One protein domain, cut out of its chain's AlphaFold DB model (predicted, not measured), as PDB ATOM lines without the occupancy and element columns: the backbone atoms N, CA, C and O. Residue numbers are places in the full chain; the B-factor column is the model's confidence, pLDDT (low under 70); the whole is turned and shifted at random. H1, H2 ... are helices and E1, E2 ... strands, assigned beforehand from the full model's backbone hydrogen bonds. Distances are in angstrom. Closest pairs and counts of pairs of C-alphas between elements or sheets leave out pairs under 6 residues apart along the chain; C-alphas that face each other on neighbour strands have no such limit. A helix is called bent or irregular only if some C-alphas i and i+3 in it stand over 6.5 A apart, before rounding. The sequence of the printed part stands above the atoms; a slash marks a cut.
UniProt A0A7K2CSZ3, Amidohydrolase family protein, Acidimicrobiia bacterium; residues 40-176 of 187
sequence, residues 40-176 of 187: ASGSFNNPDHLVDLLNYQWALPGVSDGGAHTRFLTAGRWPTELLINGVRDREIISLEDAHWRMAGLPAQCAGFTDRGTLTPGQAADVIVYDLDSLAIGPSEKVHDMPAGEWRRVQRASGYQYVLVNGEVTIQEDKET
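Overview. This is residues 40 to 176 of the 187 residues of the protein "Amidohydrolase family protein" of Acidimicrobiia bacterium (UniProt A0A7K2CSZ3). A small three-stranded sheet, E1, E4 and E5, lies at one end of the domain and the short helix H1 at the other, with the helical hairpin of H2 and H3 between them and H2 nearest the middle. The small strand hairpin E2 and E3 lies off to one side, joined to the sheet by two stretches that pair briefly, and residues 40 to 46 stick out as a free tail. The printed part has 137 residues, under half of them in named elements, with three helices followed by five strands, H1 H2 H3 E1 E2 E3 E4 E5, and its class is mixed, helices and strands. Both sheets are antiparallel, in the orders E1 - E4 - E5 and E2 - E3. The whole is compact, with a radius of gyration of the C-alphas of 16.2 A and spans of 45 by 39 by 30 A.

Arrangement. In the larger sheet, E4, residues 159 to 164, is the inner strand between the edge strands E1, residues 126 to 129, and E5, residues 167 to 171. E1 and E4 are antiparallel at 176 degrees, with N 128 and O 161 2.8 A apart, within hydrogen-bond range. E4 and E5 form a hairpin at 157 degrees, with N 169 and O 162 2.8 A apart, also within range. E2, residues 140 to 142, and E3, residues 151 to 153, form another hairpin at 134 degrees, with N 140 and O 153 2.9 A apart, within range. Between the two sheets, residues 135 to 136 pair antiparallel with residues 156 to 157. H2, residues 75 to 88, and H3, residues 95 to 110, form a helical hairpin and are not on the larger sheet. They touch, H3 with residues 95 to 102 alone, and run opposite ways at a steep tilt of 39 degrees; their closest C-alphas, of Val 87 and Leu 95, are 6.0 A apart. H1, residues 47 to 54, is near H2, with a closest C-alpha distance of 8.4 A, and apart from H3. In H1 every O i to N i+4 pair is within hydrogen-bond range, against 7 of 10 in H2 and 10 of 12 in H3.

Along the chain. E4 is 14.0 A from first to last C-alpha, E5 10.7 A, E1 9.9 A, E3 6.5 A and E2 6.4 A. E5 ends at C-alpha 171, (-37.819, 23.968, 42.813). H3, 22.1 A long, has a kink of 26 degrees near residue 103 and is only just irregular, with C-alphas 102 and 105 6.8 A apart. H2, 19.4 A, is irregular, with C-alphas 76 and 79 7.5 A apart. H1, 10.6 A, begins at C-alpha 47, (-24.090, 1.529, 23.653).

Size, cuts and confidence. The two C-alphas farthest apart, of Ala 40 and Gly 121, are 47.7 A apart. The printed part has no cut. The links H1 to H2 and H3 to E1 are long, of 20 and 15 residues. The mean pLDDT of the printed part is 89.5; residues 41 to 47 and 64 to 66 are under 70.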
ATOM      1  N   ALA A  40     -42.071   1.138  16.986       77.25
ATOM      2  CA  ALA A  40     -40.815   0.462  16.726       77.25
ATOM      3  C   ALA A  40     -39.852   0.826  17.855       77.25
ATOM      4  O   ALA A  40     -39.560   2.004  18.061       77.25
ATOM      5  N   SER A  41     -39.338  -0.177  18.569       65.00
ATOM      6  CA  SER A  41     -38.165   0.015  19.423       65.00
ATOM      7  C   SER A  41     -37.052   0.600  18.558       65.00
ATOM      8  O   SER A  41     -36.512  -0.097  17.700       65.00
ATOM      9  N   GLY A  42     -36.738   1.881  18.740       59.62
ATOM     10  CA  GLY A  42     -35.678   2.523  17.983       59.62
ATOM     11  C   GLY A  42     -34.342   1.833  18.250       59.62
ATOM     12  O   GLY A  42     -33.944   1.673  19.401       59.62
ATOM     13  N   SER A  43     -33.617   1.476  17.190       50.97
ATOM     14  CA  SER A  43     -32.232   0.982  17.255       50.97
ATOM     15  C   SER A  43     -31.214   2.082  17.602       50.97
ATOM     16  O   SER A  43     -30.029   1.938  17.323       50.97
ATOM     17  N   PHE A  44     -31.655   3.192  18.201       52.03
ATOM     18  CA  PHE A  44     -30.805   4.338  18.547       52.03
ATOM     19  C   PHE A  44     -29.879   4.071  19.741       52.03
ATOM     20  O   PHE A  44     -29.046   4.906  20.067       52.03
ATOM     21  N   ASN A  45     -29.998   2.902  20.368       58.50
ATOM     22  CA  ASN A  45     -29.322   2.563  21.611       58.50
ATOM     23  C   ASN A  45     -28.296   1.443  21.413       58.50
ATOM     24  O   ASN A  45     -28.307   0.496  22.192       58.50
ATOM     25  N   ASN A  46     -27.426   1.510  20.395       68.81
ATOM     26  CA  ASN A  46     -26.185   0.736  20.489       68.81
ATOM     27  C   ASN A  46     -25.259   1.473  21.475       68.81
ATOM     28  O   ASN A  46     -24.791   2.561  21.129       68.81
ATOM     29  N   PRO A  47     -25.004   0.928  22.683       67.06
ATOM     30  CA  PRO A  47     -24.090   1.529  23.653       67.06
ATOM     31  C   PRO A  47     -22.730   1.858  23.050       67.06
ATOM     32  O   PRO A  47     -22.183   2.917  23.335       67.06
ATOM     33  N   ASP A  48     -22.229   0.986  22.178       74.94
ATOM     34  CA  ASP A  48     -20.884   1.096  21.624       74.94
ATOM     35  C   ASP A  48     -20.772   2.316  20.701       74.94
ATOM     36  O   ASP A  48     -19.826   3.091  20.788       74.94
ATOM     37  N   HIS A  49     -21.804   2.578  19.892       79.81
ATOM     38  CA  HIS A  49     -21.835   3.770  19.039       79.81
ATOM     39  C   HIS A  49     -21.998   5.065  19.848       79.81
ATOM     40  O   HIS A  49     -21.562   6.128  19.407       79.81
ATOM     41  N   LEU A  50     -22.637   4.998  21.023       77.25
ATOM     42  CA  LEU A  50     -22.741   6.149  21.918       77.25
ATOM     43  C   LEU A  50     -21.363   6.528  22.476       77.25
ATOM     44  O   LEU A  50     -21.064   7.716  22.566       77.25
ATOM     45  N   VAL A  51     -20.517   5.543  22.797       81.25
ATOM     46  CA  VAL A  51     -19.130   5.775  23.232       81.25
ATOM     47  C   VAL A  51     -18.339   6.499  22.145       81.25
ATOM     48  O   VAL A  51     -17.700   7.511  22.440       81.25
ATOM     49  N   ASP A  52     -18.420   6.037  20.897       85.00
ATOM     50  CA  ASP A  52     -17.723   6.672  19.773       85.00
ATOM     51  C   ASP A  52     -18.183   8.123  19.566       85.00
ATOM     52  O   ASP A  52     -17.362   9.029  19.400       85.00
ATOM     53  N   LEU A  53     -19.498   8.364  19.620       83.00
ATOM     54  CA  LEU A  53     -20.071   9.693  19.417       83.00
ATOM     55  C   LEU A  53     -19.714  10.659  20.554       83.00
ATOM     56  O   LEU A  53     -19.340  11.801  20.286       83.00
ATOM     57  N   LEU A  54     -19.812  10.218  21.812       82.88
ATOM     58  CA  LEU A  54     -19.486  11.054  22.972       82.88
ATOM     59  C   LEU A  54     -17.989  11.372  23.041       82.88
ATOM     60  O   LEU A  54     -17.620  12.470  23.450       82.88
ATOM     61  N   ASN A  55     -17.119  10.477  22.571       81.62
ATOM     62  CA  ASN A  55     -15.680  10.736  22.498       81.62
ATOM     63  C   ASN A  55     -15.255  11.553  21.267       81.62
ATOM     64  O   ASN A  55     -14.097  11.969  21.172       81.62
ATOM     65  N   TYR A  56     -16.165  11.845  20.333       87.38
ATOM     66  CA  TYR A  56     -15.838  12.652  19.164       87.38
ATOM     67  C   TYR A  56     -15.687  14.136  19.532       87.38
ATOM     68  O   TYR A  56     -16.606  14.773  20.049       87.38
ATOM     69  N   GLN A  57     -14.516  14.709  19.238       80.31
ATOM     70  CA  GLN A  57     -14.157  16.071  19.662       80.31
ATOM     71  C   GLN A  57     -14.954  17.178  18.964       80.31
ATOM     72  O   GLN A  57     -15.073  18.277  19.497       80.31
ATOM     73  N   TRP A  58     -15.495  16.902  17.777       84.06
ATOM     74  CA  TRP A  58     -16.245  17.884  16.988       84.06
ATOM     75  C   TRP A  58     -17.761  17.666  17.042       84.06
ATOM     76  O   TRP A  58     -18.494  18.257  16.252       84.06
ATOM     77  N   ALA A  59     -18.242  16.817  17.957       85.00
ATOM     78  CA  ALA A  59     -19.666  16.625  18.198       85.00
ATOM     79  C   ALA A  59     -20.141  17.499  19.363       85.00
ATOM     80  O   ALA A  59     -19.596  17.446  20.468       85.00
ATOM     81  N   LEU A  60     -21.208  18.259  19.119       84.38
ATOM     82  CA  LEU A  60     -21.959  18.948  20.160       84.38
ATOM     83  C   LEU A  60     -23.206  18.118  20.505       84.38
ATOM     84  O   LEU A  60     -24.019  17.874  19.608       84.38
ATOM     85  N   PRO A  61     -23.391  17.683  21.765       81.62
ATOM     86  CA  PRO A  61     -24.632  17.043  22.178       81.62
ATOM     87  C   PRO A  61     -25.809  18.004  22.031       81.62
ATOM     88  O   PRO A  61     -25.748  19.159  22.450       81.62
ATOM     89  N   GLY A  62     -26.900  17.521  21.451       78.00
ATOM     90  CA  GLY A  62     -28.117  18.304  21.338       78.00
ATOM     91  C   GLY A  62     -29.166  17.623  20.479       78.00
ATOM     92  O   GLY A  62     -28.867  16.778  19.638       78.00
ATOM     93  N   VAL A  63     -30.417  18.029  20.679       70.50
ATOM     94  CA  VAL A  63     -31.524  17.683  19.788       70.50
ATOM     95  C   VAL A  63     -32.224  18.974  19.380       70.50
ATOM     96  O   VAL A  63     -32.869  19.618  20.202       70.50
ATOM     97  N   SER A  64     -32.091  19.358  18.110       58.50
ATOM     98  CA  SER A  64     -32.624  20.616  17.561       58.50
ATOM     99  C   SER A  64     -33.778  20.382  16.577       58.50
ATOM    100  O   SER A  64     -33.837  20.981  15.508       58.50
ATOM    101  N   ASP A  65     -34.704  19.494  16.932       67.94
ATOM    102  CA  ASP A  65     -35.960  19.284  16.190       67.94
ATOM    103  C   ASP A  65     -37.086  20.231  16.660       67.94
ATOM    104  O   ASP A  65     -38.152  20.300  16.058       67.94
ATOM    105  N   GLY A  66     -36.874  20.984  17.747       62.28
ATOM    106  CA  GLY A  66     -37.850  21.965  18.240       62.28
ATOM    107  C   GLY A  66     -39.191  21.367  18.689       62.28
ATOM    108  O   GLY A  66     -40.160  22.100  18.852       62.28
ATOM    109  N   GLY A  67     -39.266  20.046  18.889       71.00
ATOM    110  CA  GLY A  67     -40.499  19.361  19.278       71.00
ATOM    111  C   GLY A  67     -41.470  19.103  18.117       71.00
ATOM    112  O   GLY A  67     -42.660  18.904  18.362       71.00
ATOM    113  N   ALA A  68     -41.004  19.059  16.866       79.94
ATOM    114  CA  ALA A  68     -41.842  18.726  15.713       79.94
ATOM    115  C   ALA A  68     -42.487  17.330  15.842       79.94
ATOM    116  O   ALA A  68     -43.626  17.122  15.425       79.94
ATOM    117  N   HIS A  69     -41.806  16.387  16.502       84.06
ATOM    118  CA  HIS A  69     -42.254  14.996  16.663       84.06
ATOM    119  C   HIS A  69     -42.901  14.676  18.022       84.06
ATOM    120  O   HIS A  69     -42.850  13.532  18.482       84.06
ATOM    121  N   THR A  70     -43.552  15.649  18.665       83.88
ATOM    122  CA  THR A  70     -44.127  15.526  20.025       83.88
ATOM    123  C   THR A  70     -45.080  14.343  20.264       83.88
ATOM    124  O   THR A  70     -45.294  13.969  21.414       83.88
ATOM    125  N   ARG A  71     -45.650  13.703  19.232       86.25
ATOM    126  CA  ARG A  71     -46.460  12.467  19.373       86.25
ATOM    127  C   ARG A  71     -45.668  11.171  19.310       86.25
ATOM    128  O   ARG A  71     -46.134  10.144  19.810       86.25
ATOM    129  N   PHE A  72     -44.500  11.219  18.684       80.12
ATOM    130  CA  PHE A  72     -43.663  10.058  18.423       80.12
ATOM    131  C   PHE A  72     -42.607   9.883  19.511       80.12
ATOM    132  O   PHE A  72     -42.381   8.759  19.948       80.12
ATOM    133  N   LEU A  73     -41.992  10.979  19.974       80.56
ATOM    134  CA  LEU A  73     -40.874  10.928  20.915       80.56
ATOM    135  C   LEU A  73     -40.757  12.181  21.797       80.56
ATOM    136  O   LEU A  73     -41.245  13.258  21.464       80.56
ATOM    137  N   THR A  74     -40.049  12.024  22.914       83.62
ATOM    138  CA  THR A  74     -39.760  13.041  23.939       83.62
ATOM    139  C   THR A  74     -38.250  13.274  24.047       83.62
ATOM    140  O   THR A  74     -37.600  12.827  24.988       83.62
ATOM    141  N   ALA A  75     -37.662  13.969  23.072       82.69
ATOM    142  CA  ALA A  75     -36.206  14.151  23.004       82.69
ATOM    143  C   ALA A  75     -35.639  15.157  24.017       82.69
ATOM    144  O   ALA A  75     -34.447  15.121  24.298       82.69
ATOM    145  N   GLY A  76     -36.464  16.042  24.586       84.44
ATOM    146  CA  GLY A  76     -36.003  17.082  25.519       84.44
ATOM    147  C   GLY A  76     -35.353  16.551  26.803       84.44
ATOM    148  O   GLY A  76     -34.646  17.290  27.473       84.44
ATOM    149  N   ARG A  77     -35.539  15.265  27.119       87.75
ATOM    150  CA  ARG A  77     -34.925  14.590  28.274       87.75
ATOM    151  C   ARG A  77     -33.439  14.256  28.089       87.75
ATOM    152  O   ARG A  77     -32.823  13.754  29.025       87.75
ATOM    153  N   TRP A  78     -32.878  14.466  26.893       88.44
ATOM    154  CA  TRP A  78     -31.515  14.041  26.563       88.44
ATOM    155  C   TRP A  78     -30.432  14.527  27.549       88.44
ATOM    156  O   TRP A  78     -29.518  13.741  27.782       88.44
ATOM    157  N   PRO A  79     -30.495  15.730  28.175       92.69
ATOM    158  CA  PRO A  79     -29.469  16.139  29.137       92.69
ATOM    159  C   PRO A  79     -29.478  15.246  30.381       92.69
ATOM    160  O   PRO A  79     -28.437  14.766  30.822       92.69
ATOM    161  N   THR A  80     -30.670  14.955  30.911       94.69
ATOM    162  CA  THR A  80     -30.852  14.015  32.025       94.69
ATOM    163  C   THR A  80     -30.420  12.607  31.617       94.69
ATOM    164  O   THR A  80     -29.749  11.923  32.382       94.69
ATOM    165  N   GLU A  81     -30.757  12.180  30.398       91.00
ATOM    166  CA  GLU A  81     -30.369  10.871  29.867       91.00
ATOM    167  C   GLU A  81     -28.846  10.738  29.723       91.00
ATOM    168  O   GLU A  81     -28.304   9.679  30.023       91.00
ATOM    169  N   LEU A  82     -28.146  11.806  29.329       91.94
ATOM    170  CA  LEU A  82     -26.687  11.840  29.258       91.94
ATOM    171  C   LEU A  82     -26.054  11.729  30.650       91.94
ATOM    172  O   LEU A  82     -25.113  10.959  30.823       91.94
ATOM    173  N   LEU A  83     -26.577  12.449  31.647       95.88
ATOM    174  CA  LEU A  83     -26.086  12.363  33.027       95.88
ATOM    175  C   LEU A  83     -26.325  10.973  33.635       95.88
ATOM    176  O   LEU A  83     -25.438  10.426  34.282       95.88
ATOM    177  N   ILE A  84     -27.493  10.379  33.392       94.88
ATOM    178  CA  ILE A  84     -27.818   9.033  33.873       94.88
ATOM    179  C   ILE A  84     -26.987   7.983  33.132       94.88
ATOM    180  O   ILE A  84     -26.162   7.305  33.729       94.88
ATOM    181  N   ASN A  85     -27.166   7.856  31.818       90.75
ATOM    182  CA  ASN A  85     -26.590   6.749  31.060       90.75
ATOM    183  C   ASN A  85     -25.117   6.972  30.723       90.75
ATOM    184  O   ASN A  85     -24.353   6.018  30.708       90.75
ATOM    185  N   GLY A  86     -24.725   8.199  30.376       90.31
ATOM    186  CA  GLY A  86     -23.372   8.512  29.912       90.31
ATOM    187  C   GLY A  86     -22.375   8.750  31.040       90.31
ATOM    188  O   GLY A  86     -21.199   8.454  30.857       90.31
ATOM    189  N   VAL A  87     -22.839   9.247  32.191       94.56
ATOM    190  CA  VAL A  87     -21.984   9.526  33.354       94.56
ATOM    191  C   VAL A  87     -22.200   8.488  34.453       94.56
ATOM    192  O   VAL A  87     -21.298   7.701  34.708       94.56
ATOM    193  N   ARG A  88     -23.382   8.444  35.080       96.12
ATOM    194  CA  ARG A  88     -23.617   7.638  36.291       96.12
ATOM    195  C   ARG A  88     -23.576   6.127  36.049       96.12
ATOM    196  O   ARG A  88     -22.900   5.411  36.774       96.12
ATOM    197  N   ASP A  89     -24.311   5.637  35.054       93.56
ATOM    198  CA  ASP A  89     -24.577   4.198  34.914       93.56
ATOM    199  C   ASP A  89     -23.518   3.475  34.065       93.56
ATOM    200  O   ASP A  89     -23.356   2.260  34.188       93.56
ATOM    201  N   ARG A  90     -22.831   4.189  33.161       90.69
ATOM    202  CA  ARG A  90     -21.859   3.593  32.219       90.69
ATOM    203  C   ARG A  90     -20.495   4.267  32.191       90.69
ATOM    204  O   ARG A  90     -19.620   3.750  31.504       90.69
ATOM    205  N   GLU A  91     -20.334   5.405  32.866       92.38
ATOM    206  CA  GLU A  91     -19.041   6.083  33.028       92.38
ATOM    207  C   GLU A  91     -18.293   6.333  31.697       92.38
ATOM    208  O   GLU A  91     -17.073   6.214  31.612       92.38
ATOM    209  N   ILE A  92     -19.027   6.669  30.628       90.69
ATOM    210  CA  ILE A  92     -18.474   6.887  29.279       90.69
ATOM    211  C   ILE A  92     -17.669   8.191  29.222       90.69
ATOM    212  O   ILE A  92     -16.627   8.252  28.570       90.69
ATOM    213  N   ILE A  93     -18.173   9.235  29.882       92.12
ATOM    214  CA  ILE A  93     -17.524  10.544  30.021       92.12
ATOM    215  C   ILE A  93     -17.586  10.993  31.481       92.12
ATOM    216  O   ILE A  93     -18.461  10.563  32.236       92.12
ATOM    217  N   SER A  94     -16.674  11.881  31.883       95.44
ATOM    218  CA  SER A  94     -16.696  12.437  33.237       95.44
ATOM    219  C   SER A  94     -17.871  13.401  33.427       95.44
ATOM    220  O   SER A  94     -18.423  13.951  32.466       95.44
ATOM    221  N   LEU A  95     -18.235  13.645  34.686       96.94
ATOM    222  CA  LEU A  95     -19.285  14.599  35.028       96.94
ATOM    223  C   LEU A  95     -18.933  16.016  34.551       96.94
ATOM    224  O   LEU A  95     -19.797  16.746  34.067       96.94
ATOM    225  N   GLU A  96     -17.666  16.404  34.665       96.50
ATOM    226  CA  GLU A  96     -17.155  17.699  34.222       96.50
ATOM    227  C   GLU A  96     -17.227  17.840  32.698       96.50
ATOM    228  O   GLU A  96     -17.681  18.877  32.216       96.50
ATOM    229  N   ASP A  97     -16.845  16.802  31.940       94.25
ATOM    230  CA  ASP A  97     -16.935  16.820  30.473       94.25
ATOM    231  C   ASP A  97     -18.396  16.889  30.004       94.25
ATOM    232  O   ASP A  97     -18.728  17.655  29.097       94.25
ATOM    233  N   ALA A  98     -19.305  16.172  30.674       94.44
ATOM    234  CA  ALA A  98     -20.735  16.262  30.392       94.44
ATOM    235  C   ALA A  98     -21.266  17.697  30.576       94.44
ATOM    236  O   ALA A  98     -21.937  18.225  29.686       94.44
ATOM    237  N   HIS A  99     -20.932  18.370  31.683       96.00
ATOM    238  CA  HIS A  99     -21.345  19.762  31.910       96.00
ATOM    239  C   HIS A  99     -20.683  20.741  30.946       96.00
ATOM    240  O   HIS A  99     -21.349  21.644  30.442       96.00
ATOM    241  N   TRP A 100     -19.398  20.556  30.647       94.62
ATOM    242  CA  TRP A 100     -18.704  21.350  29.640       94.62
ATOM    243  C   TRP A 100     -19.437  21.287  28.295       94.62
ATOM    244  O   TRP A 100     -19.745  22.328  27.711       94.62
ATOM    245  N   ARG A 101     -19.805  20.084  27.844       92.88
ATOM    246  CA  ARG A 101     -20.513  19.864  26.577       92.88
ATOM    247  C   ARG A 101     -21.957  20.363  26.566       92.88
ATOM    248  O   ARG A 101     -22.473  20.643  25.489       92.88
ATOM    249  N   MET A 102     -22.605  20.473  27.726       93.94
ATOM    250  CA  MET A 102     -23.989  20.954  27.848       93.94
ATOM    251  C   MET A 102     -24.107  22.450  28.175       93.94
ATOM    252  O   MET A 102     -25.183  23.013  27.992       93.94
ATOM    253  N   ALA A 103     -23.033  23.102  28.637       95.44
ATOM    254  CA  ALA A 103     -23.058  24.501  29.070       95.44
ATOM    255  C   ALA A 103     -21.980  25.358  28.388       95.44
ATOM    256  O   ALA A 103     -22.304  26.234  27.586       95.44
ATOM    257  N   GLY A 104     -20.703  25.108  28.682       95.00
ATOM    258  CA  GLY A 104     -19.601  25.962  28.228       95.00
ATOM    259  C   GLY A 104     -19.358  25.888  26.720       95.00
ATOM    260  O   GLY A 104     -19.273  26.918  26.055       95.00
ATOM    261  N   LEU A 105     -19.311  24.678  26.164       94.19
ATOM    262  CA  LEU A 105     -19.120  24.446  24.735       94.19
ATOM    263  C   LEU A 105     -20.236  25.077  23.876       94.19
ATOM    264  O   LEU A 105     -19.903  25.853  22.981       94.19
ATOM    265  N   PRO A 106     -21.543  24.830  24.123       92.56
ATOM    266  CA  PRO A 106     -22.600  25.470  23.342       92.56
ATOM    267  C   PRO A 106     -22.630  26.989  23.523       92.56
ATOM    268  O   PRO A 106     -22.897  27.689  22.548       92.56
ATOM    269  N   ALA A 107     -22.306  27.516  24.712       93.88
ATOM    270  CA  ALA A 107     -22.160  28.958  24.910       93.88
ATOM    271  C   ALA A 107     -21.051  29.540  24.016       93.88
ATOM    272  O   ALA A 107     -21.280  30.541  23.341       93.88
ATOM    273  N   GLN A 108     -19.895  28.873  23.922       92.81
ATOM    274  CA  GLN A 108     -18.814  29.284  23.023       92.81
ATOM    275  C   GLN A 108     -19.204  29.188  21.547       92.81
ATOM    276  O   GLN A 108     -18.965  30.129  20.793       92.81
ATOM    277  N   CYS A 109     -19.840  28.090  21.129       91.88
ATOM    278  CA  CYS A 109     -20.311  27.925  19.754       91.88
ATOM    279  C   CYS A 109     -21.356  28.982  19.360       91.88
ATOM    280  O   CYS A 109     -21.378  29.414  18.210       91.88
ATOM    281  N   ALA A 110     -22.203  29.401  20.303       91.31
ATOM    282  CA  ALA A 110     -23.211  30.439  20.100       91.31
ATOM    283  C   ALA A 110     -22.667  31.873  20.261       91.31
ATOM    284  O   ALA A 110     -23.397  32.826  19.993       91.31
ATOM    285  N   GLY A 111     -21.409  32.041  20.688       92.81
ATOM    286  CA  GLY A 111     -20.789  33.350  20.908       92.81
ATOM    287  C   GLY A 111     -21.232  34.060  22.192       92.81
ATOM    288  O   GLY A 111     -21.106  35.275  22.288       92.81
ATOM    289  N   PHE A 112     -21.758  33.338  23.184       93.56
ATOM    290  CA  PHE A 112     -22.129  33.925  24.471       93.56
ATOM    291  C   PHE A 112     -20.889  34.162  25.336       93.56
ATOM    292  O   PHE A 112     -20.109  33.246  25.596       93.56
ATOM    293  N   THR A 113     -20.726  35.394  25.811       92.88
ATOM    294  CA  THR A 113     -19.580  35.812  26.635       92.88
ATOM    295  C   THR A 113     -19.906  35.843  28.133       92.88
ATOM    296  O   THR A 113     -19.004  35.756  28.969       92.88
ATOM    297  N   ASP A 114     -21.191  35.901  28.489       94.81
ATOM    298  CA  ASP A 114     -21.693  36.062  29.856       94.81
ATOM    299  C   ASP A 114     -22.349  34.796  30.443       94.81
ATOM    300  O   ASP A 114     -22.988  34.881  31.492       94.81
ATOM    301  N   ARG A 115     -22.220  33.627  29.790       96.19
ATOM    302  CA  ARG A 115     -22.917  32.369  30.143       96.19
ATOM    303  C   ARG A 115     -22.063  31.119  29.935       96.19
ATOM    304  O   ARG A 115     -21.011  31.156  29.306       96.19
ATOM    305  N   GLY A 116     -22.565  29.990  30.441       95.50
ATOM    306  CA  GLY A 116     -22.005  28.654  30.215       95.50
ATOM    307  C   GLY A 116     -20.953  28.215  31.235       95.50
ATOM    308  O   GLY A 116     -20.549  27.053  31.214       95.50
ATOM    309  N   THR A 117     -20.529  29.096  32.149       96.69
ATOM    310  CA  THR A 117     -19.629  28.749  33.259       96.69
ATOM    311  C   THR A 117     -20.104  29.346  34.584       96.69
ATOM    312  O   THR A 117     -20.923  30.260  34.618       96.69
ATOM    313  N   LEU A 118     -19.582  28.836  35.702       97.12
ATOM    314  CA  LEU A 118     -19.848  29.378  37.034       97.12
ATOM    315  C   LEU A 118     -18.712  30.321  37.443       97.12
ATOM    316  O   LEU A 118     -17.813  29.944  38.192       97.12
ATOM    317  N   THR A 119     -18.756  31.550  36.927       96.62
ATOM    318  CA  THR A 119     -17.737  32.582  37.177       96.62
ATOM    319  C   THR A 119     -18.398  33.873  37.672       96.62
ATOM    320  O   THR A 119     -19.448  34.251  37.145       96.62
ATOM    321  N   PRO A 120     -17.823  34.591  38.659       97.25
ATOM    322  CA  PRO A 120     -18.360  35.877  39.096       97.25
ATOM    323  C   PRO A 120     -18.568  36.852  37.927       97.25
ATOM    324  O   PRO A 120     -17.681  37.027  37.096       97.25
ATOM    325  N   GLY A 121     -19.735  37.500  37.882       94.94
ATOM    326  CA  GLY A 121     -20.107  38.445  36.821       94.94
ATOM    327  C   GLY A 121     -20.842  37.832  35.624       94.94
ATOM    328  O   GLY A 121     -21.394  38.591  34.832       94.94
ATOM    329  N   GLN A 122     -20.909  36.500  35.507       95.88
ATOM    330  CA  GLN A 122     -21.759  35.829  34.518       95.88
ATOM    331  C   GLN A 122     -23.220  35.745  34.978       95.88
ATOM    332  O   GLN A 122     -23.536  35.933  36.158       95.88
ATOM    333  N   ALA A 123     -24.126  35.469  34.039       96.75
ATOM    334  CA  ALA A 123     -25.519  35.211  34.363       96.75
ATOM    335  C   ALA A 123     -25.635  34.003  35.305       96.75
ATOM    336  O   ALA A 123     -25.001  32.969  35.098       96.75
ATOM    337  N   ALA A 124     -26.475  34.130  36.332       97.94
ATOM    338  CA  ALA A 124     -26.728  33.065  37.296       97.94
ATOM    339  C   ALA A 124     -27.715  32.021  36.735       97.94
ATOM    340  O   ALA A 124     -28.821  31.849  37.253       97.94
ATOM    341  N   ASP A 125     -27.307  31.349  35.659       98.19
ATOM    342  CA  ASP A 125     -27.982  30.174  35.110       98.19
ATOM    343  C   ASP A 125     -27.378  28.923  35.752       98.19
ATOM    344  O   ASP A 125     -26.267  28.510  35.420       98.19
ATOM    345  N   VAL A 126     -28.077  28.357  36.733       98.25
ATOM    346  CA  VAL A 126     -27.517  27.330  37.622       98.25
ATOM    347  C   VAL A 126     -28.512  26.198  37.802       98.25
ATOM    348  O   VAL A 126     -29.704  26.433  37.982       98.25
ATOM    349  N   ILE A 127     -28.013  24.965  37.796       97.94
ATOM    350  CA  ILE A 127     -28.789  23.768  38.111       97.94
ATOM    351  C   ILE A 127     -28.179  23.139  39.363       97.94
ATOM    352  O   ILE A 127     -26.969  22.933  39.432       97.94
ATOM    353  N   VAL A 128     -29.020  22.830  40.346       98.38
ATOM    354  CA  VAL A 128     -28.667  22.096  41.562       98.38
ATOM    355  C   VAL A 128     -29.470  20.810  41.563       98.38
ATOM    356  O   VAL A 128     -30.701  20.842  41.504       98.38
ATOM    357  N   TYR A 129     -28.787  19.675  41.601       98.06
ATOM    358  CA  TYR A 129     -29.408  18.363  41.496       98.06
ATOM    359  C   TYR A 129     -28.552  17.308  42.197       98.06
ATOM    360  O   TYR A 129     -27.361  17.523  42.435       98.06
ATOM    361  N   ASP A 130     -29.166  16.173  42.513       95.75
ATOM    362  CA  ASP A 130     -28.474  14.983  43.002       95.75
ATOM    363  C   ASP A 130     -28.365  13.964  41.860       95.75
ATOM    364  O   ASP A 130     -29.381  13.494  41.343       95.75
ATOM    365  N   LEU A 131     -27.131  13.650  41.450       97.44
ATOM    366  CA  LEU A 131     -26.848  12.737  40.342       97.44
ATOM    367  C   LEU A 131     -27.426  11.337  40.591       97.44
ATOM    368  O   LEU A 131     -27.969  10.727  39.665       97.44
ATOM    369  N   ASP A 132     -27.372  10.847  41.829       97.75
ATOM    370  CA  ASP A 132     -27.863   9.511  42.181       97.75
ATOM    371  C   ASP A 132     -29.394   9.453  42.155       97.75
ATOM    372  O   ASP A 132     -29.981   8.431  41.796       97.75
ATOM    373  N   SER A 133     -30.046  10.578  42.447       97.12
ATOM    374  CA  SER A 133     -31.506  10.708  42.433       97.12
ATOM    375  C   SER A 133     -32.093  11.036  41.053       97.12
ATOM    376  O   SER A 133     -33.318  11.024  40.901       97.12
ATOM    377  N   LEU A 134     -31.266  11.322  40.036       97.56
ATOM    378  CA  LEU A 134     -31.774  11.624  38.696       97.56
ATOM    379  C   LEU A 134     -32.528  10.433  38.095       97.56
ATOM    380  O   LEU A 134     -32.008   9.315  38.010       97.56
ATOM    381  N   ALA A 135     -33.735  10.693  37.597       96.44
ATOM    382  CA  ALA A 135     -34.531   9.700  36.887       96.44
ATOM    383  C   ALA A 135     -35.355  10.321  35.756       96.44
ATOM    384  O   ALA A 135     -35.674  11.509  35.762       96.44
ATOM    385  N   ILE A 136     -35.724   9.482  34.786       93.81
ATOM    386  CA  ILE A 136     -36.664   9.811  33.712       93.81
ATOM    387  C   ILE A 136     -37.943   9.016  33.964       93.81
ATOM    388  O   ILE A 136     -37.922   7.788  34.037       93.81
ATOM    389  N   GLY A 137     -39.059   9.725  34.093       92.12
ATOM    390  CA  GLY A 137     -40.374   9.146  34.318       92.12
ATOM    391  C   GLY A 137     -40.976   8.465  33.080       92.12
ATOM    392  O   GLY A 137     -40.430   8.520  31.967       92.12
ATOM    393  N   PRO A 138     -42.147   7.826  33.247       90.19
ATOM    394  CA  PRO A 138     -42.849   7.178  32.148       90.19
ATOM    395  C   PRO A 138     -43.273   8.192  31.079       90.19
ATOM    396  O   PRO A 138     -43.455   9.381  31.346       90.19
ATOM    397  N   SER A 139     -43.449   7.715  29.845       87.31
ATOM    398  CA  SER A 139     -44.069   8.524  28.794       87.31
ATOM    399  C   SER A 139     -45.563   8.664  29.062       87.31
ATOM    400  O   SER A 139     -46.283   7.671  29.141       87.31
ATOM    401  N   GLU A 140     -46.032   9.903  29.144       90.38
ATOM    402  CA  GLU A 140     -47.433  10.244  29.370       90.38
ATOM    403  C   GLU A 140     -48.014  10.956  28.148       90.38
ATOM    404  O   GLU A 140     -47.310  11.702  27.465       90.38
ATOM    405  N   LYS A 141     -49.310  10.759  27.880       90.88
ATOM    406  CA  LYS A 141     -50.060  11.572  26.914       90.88
ATOM    407  C   LYS A 141     -50.762  12.700  27.666       90.88
ATOM    408  O   LYS A 141     -51.524  12.434  28.591       90.88
ATOM    409  N   VAL A 142     -50.531  13.936  27.244       92.50
ATOM    410  CA  VAL A 142     -51.197  15.135  27.776       92.50
ATOM    411  C   VAL A 142     -51.928  15.859  26.651       92.50
ATOM    412  O   VAL A 142     -51.486  15.804  25.506       92.50
ATOM    413  N   HIS A 143     -53.042  16.518  26.974       94.00
ATOM    414  CA  HIS A 143     -53.912  17.239  26.034       94.00
ATOM    415  C   HIS A 143     -53.842  18.752  26.282       94.00
ATOM    416  O   HIS A 143     -54.818  19.375  26.692       94.00
ATOM    417  N   ASP A 144     -52.654  19.321  26.106       91.81
ATOM    418  CA  ASP A 144     -52.339  20.724  26.403       91.81
ATOM    419  C   ASP A 144     -51.979  21.546  25.152       91.81
ATOM    420  O   ASP A 144     -51.554  22.696  25.262       91.81
ATOM    421  N   MET A 145     -52.168  20.981  23.954       90.19
ATOM    422  CA  MET A 145     -51.937  21.671  22.684       90.19
ATOM    423  C   MET A 145     -53.220  22.361  22.176       90.19
ATOM    424  O   MET A 145     -54.332  21.997  22.582       90.19
ATOM    425  N   PRO A 146     -53.105  23.347  21.261       91.62
ATOM    426  CA  PRO A 146     -54.264  23.977  20.630       91.62
ATOM    427  C   PRO A 146     -55.256  22.956  20.056       91.62
ATOM    428  O   PRO A 146     -54.866  21.878  19.616       91.62
ATOM    429  N   ALA A 147     -56.543  23.309  20.061       93.25
ATOM    430  CA  ALA A 147     -57.649  22.438  19.646       93.25
ATOM    431  C   ALA A 147     -57.801  21.122  20.450       93.25
ATOM    432  O   ALA A 147     -58.511  20.221  20.015       93.25
ATOM    433  N   GLY A 148     -57.191  21.015  21.640       88.81
ATOM    434  CA  GLY A 148     -57.281  19.814  22.485       88.81
ATOM    435  C   GLY A 148     -56.420  18.652  21.987       88.81
ATOM    436  O   GLY A 148     -56.578  17.511  22.437       88.81
ATOM    437  N   GLU A 149     -55.510  18.935  21.054       91.12
ATOM    438  CA  GLU A 149     -54.554  17.961  20.560       91.12
ATOM    439  C   GLU A 149     -53.633  17.482  21.691       91.12
ATOM    440  O   GLU A 149     -53.355  18.188  22.664       91.12
ATOM    441  N   TRP A 150     -53.149  16.248  21.560       91.00
ATOM    442  CA  TRP A 150     -52.237  15.645  22.519       91.00
ATOM    443  C   TRP A 150     -50.781  15.637  22.058       91.00
ATOM    444  O   TRP A 150     -50.475  15.612  20.859       91.00
ATOM    445  N   ARG A 151     -49.889  15.582  23.044       91.62
ATOM    446  CA  ARG A 151     -48.460  15.295  22.896       91.62
ATOM    447  C   ARG A 151     -48.001  14.287  23.943       91.62
ATOM    448  O   ARG A 151     -48.680  14.065  24.946       91.62
ATOM    449  N   ARG A 152     -46.846  13.668  23.703       90.06
ATOM    450  CA  ARG A 152     -46.124  12.891  24.707       90.06
ATOM    451  C   ARG A 152     -45.254  13.814  25.536       90.06
ATOM    452  O   ARG A 152     -44.569  14.678  24.995       90.06
ATOM    453  N   VAL A 153     -45.235  13.569  26.833       90.44
ATOM    454  CA  VAL A 153     -44.303  14.194  27.767       90.44
ATOM    455  C   VAL A 153     -43.595  13.112  28.565       90.44
ATOM    456  O   VAL A 153     -44.133  12.029  28.792       90.44
ATOM    457  N   GLN A 154     -42.359  13.395  28.950       91.12
ATOM    458  CA  GLN A 154     -41.618  12.632  29.945       91.12
ATOM    459  C   GLN A 154     -40.996  13.638  30.887       91.12
ATOM    460  O   GLN A 154     -40.288  14.540  30.441       91.12
ATOM    461  N   ARG A 155     -41.297  13.491  32.171       91.94
ATOM    462  CA  ARG A 155     -40.710  14.326  33.212       91.94
ATOM    463  C   ARG A 155     -39.417  13.695  33.694       91.94
ATOM    464  O   ARG A 155     -39.285  12.473  33.673       91.94
ATOM    465  N   ALA A 156     -38.490  14.534  34.119       93.62
ATOM    466  CA  ALA A 156     -37.334  14.108  34.884       93.62
ATOM    467  C   ALA A 156     -37.542  14.468  36.359       93.62
ATOM    468  O   ALA A 156     -38.329  15.365  36.664       93.62
ATOM    469  N   SER A 157     -36.852  13.759  37.245       96.12
ATOM    470  CA  SER A 157     -36.819  14.036  38.682       96.12
ATOM    471  C   SER A 157     -35.387  14.062  39.204       96.12
ATOM    472  O   SER A 157     -34.488  13.553  38.532       96.12
ATOM    473  N   GLY A 158     -35.195  14.604  40.407       96.69
ATOM    474  CA  GLY A 158     -33.896  14.726  41.076       96.69
ATOM    475  C   GLY A 158     -33.272  16.124  40.981       96.69
ATOM    476  O   GLY A 158     -32.135  16.320  41.413       96.69
ATOM    477  N   TYR A 159     -34.007  17.104  40.448       97.69
ATOM    478  CA  TYR A 159     -33.603  18.504  40.394       97.69
ATOM    479  C   TYR A 159     -34.089  19.250  41.636       97.69
ATOM    480  O   TYR A 159     -35.286  19.404  41.883       97.69
ATOM    481  N   GLN A 160     -33.142  19.778  42.408       98.19
ATOM    482  CA  GLN A 160     -33.447  20.579  43.586       98.19
ATOM    483  C   GLN A 160     -33.796  22.017  43.198       98.19
ATOM    484  O   GLN A 160     -34.816  22.538  43.646       98.19
ATOM    485  N   TYR A 161     -32.974  22.637  42.347       98.44
ATOM    486  CA  TYR A 161     -33.198  23.989  41.849       98.44
ATOM    487  C   TYR A 161     -32.744  24.134  40.397       98.44
ATOM    488  O   TYR A 161     -31.676  23.656  40.021       98.44
ATOM    489  N   VAL A 162     -33.516  24.870  39.602       98.06
ATOM    490  CA  VAL A 162     -33.067  25.440  38.326       98.06
ATOM    491  C   VAL A 162     -33.260  26.941  38.399       98.06
ATOM    492  O   VAL A 162     -34.338  27.420  38.750       98.06
ATOM    493  N   LEU A 163     -32.195  27.674  38.104       98.56
ATOM    494  CA  LEU A 163     -32.152  29.121  38.118       98.56
ATOM    495  C   LEU A 163     -31.862  29.624  36.714       98.56
ATOM    496  O   LEU A 163     -31.012  29.077  36.013       98.56
ATOM    497  N   VAL A 164     -32.542  30.699  36.336       98.44
ATOM    498  CA  VAL A 164     -32.269  31.443  35.107       98.44
ATOM    499  C   VAL A 164     -32.116  32.905  35.493       98.44
ATOM    500  O   VAL A 164     -33.009  33.483  36.112       98.44
ATOM    501  N   ASN A 165     -30.977  33.512  35.156       97.75
ATOM    502  CA  ASN A 165     -30.629  34.875  35.577       97.75
ATOM    503  C   ASN A 165     -30.753  35.118  37.100       97.75
ATOM    504  O   ASN A 165     -31.027  36.239  37.525       97.75
ATOM    505  N   GLY A 166     -30.540  34.084  37.920       97.62
ATOM    506  CA  GLY A 166     -30.599  34.157  39.384       97.62
ATOM    507  C   GLY A 166     -31.989  33.984  39.996       97.62
ATOM    508  O   GLY A 166     -32.101  33.952  41.219       97.62
ATOM    509  N   GLU A 167     -33.037  33.830  39.186       98.50
ATOM    510  CA  GLU A 167     -34.390  33.550  39.669       98.50
ATOM    511  C   GLU A 167     -34.719  32.059  39.538       98.50
ATOM    512  O   GLU A 167     -34.429  31.436  38.516       98.50
ATOM    513  N   VAL A 168     -35.335  31.486  40.577       98.56
ATOM    514  CA  VAL A 168     -35.689  30.060  40.636       98.56
ATOM    515  C   VAL A 168     -36.885  29.777  39.724       98.56
ATOM    516  O   VAL A 168     -38.001  30.228  39.985       98.56
ATOM    517  N   THR A 169     -36.665  28.996  38.669       98.38
ATOM    518  CA  THR A 169     -37.693  28.566  37.708       98.38
ATOM    519  C   THR A 169     -38.220  27.165  38.000       98.38
ATOM    520  O   THR A 169     -39.383  26.885  37.709       98.38
ATOM    521  N   ILE A 170     -37.404  26.307  38.619       98.06
ATOM    522  CA  ILE A 170     -37.803  24.985  39.119       98.06
ATOM    523  C   ILE A 170     -37.294  24.828  40.550       98.06
ATOM    524  O   ILE A 170     -36.134  25.132  40.825       98.06
ATOM    525  N   GLN A 171     -38.150  24.335  41.440       98.25
ATOM    526  CA  GLN A 171     -37.819  23.968  42.813       98.25
ATOM    527  C   GLN A 171     -38.405  22.588  43.119       98.25
ATOM    528  O   GLN A 171     -39.611  22.398  42.980       98.25
ATOM    529  N   GLU A 172     -37.560  21.647  43.545       97.50
ATOM    530  CA  GLU A 172     -37.954  20.271  43.891       97.50
ATOM    531  C   GLU A 172     -38.822  19.628  42.791       97.50
ATOM    532  O   GLU A 172     -39.975  19.251  43.014       97.50
ATOM    533  N   ASP A 173     -38.274  19.579  41.572       96.50
ATOM    534  CA  ASP A 173     -38.921  19.069  40.353       96.50
ATOM    535  C   ASP A 173     -40.221  19.789  39.917       96.50
ATOM    536  O   ASP A 173     -40.911  19.333  39.001       96.50
ATOM    537  N   LYS A 174     -40.575  20.928  40.529       96.94
ATOM    538  CA  LYS A 174     -41.784  21.703  40.198       96.94
ATOM    539  C   LYS A 174     -41.446  23.062  39.610       96.94
ATOM    540  O   LYS A 174     -40.671  23.823  40.183       96.94
ATOM    541  N   GLU A 175     -42.084  23.395  38.494       96.50
ATOM    542  CA  GLU A 175     -42.012  24.732  37.905       96.50
ATOM    543  C   GLU A 175     -42.623  25.778  38.849       96.50
ATOM    544  O   GLU A 175     -43.702  25.579  39.410       96.50
ATOM    545  N   THR A 176     -41.951  26.918  38.996       97.56
ATOM    546  CA  THR A 176     -42.425  28.036  39.828       97.56
ATOM    547  C   THR A 176     -43.362  28.981  39.073       97.56
ATOM    548  O   THR A 176     -43.985  29.848  39.679       97.56
TER     549      THR A 176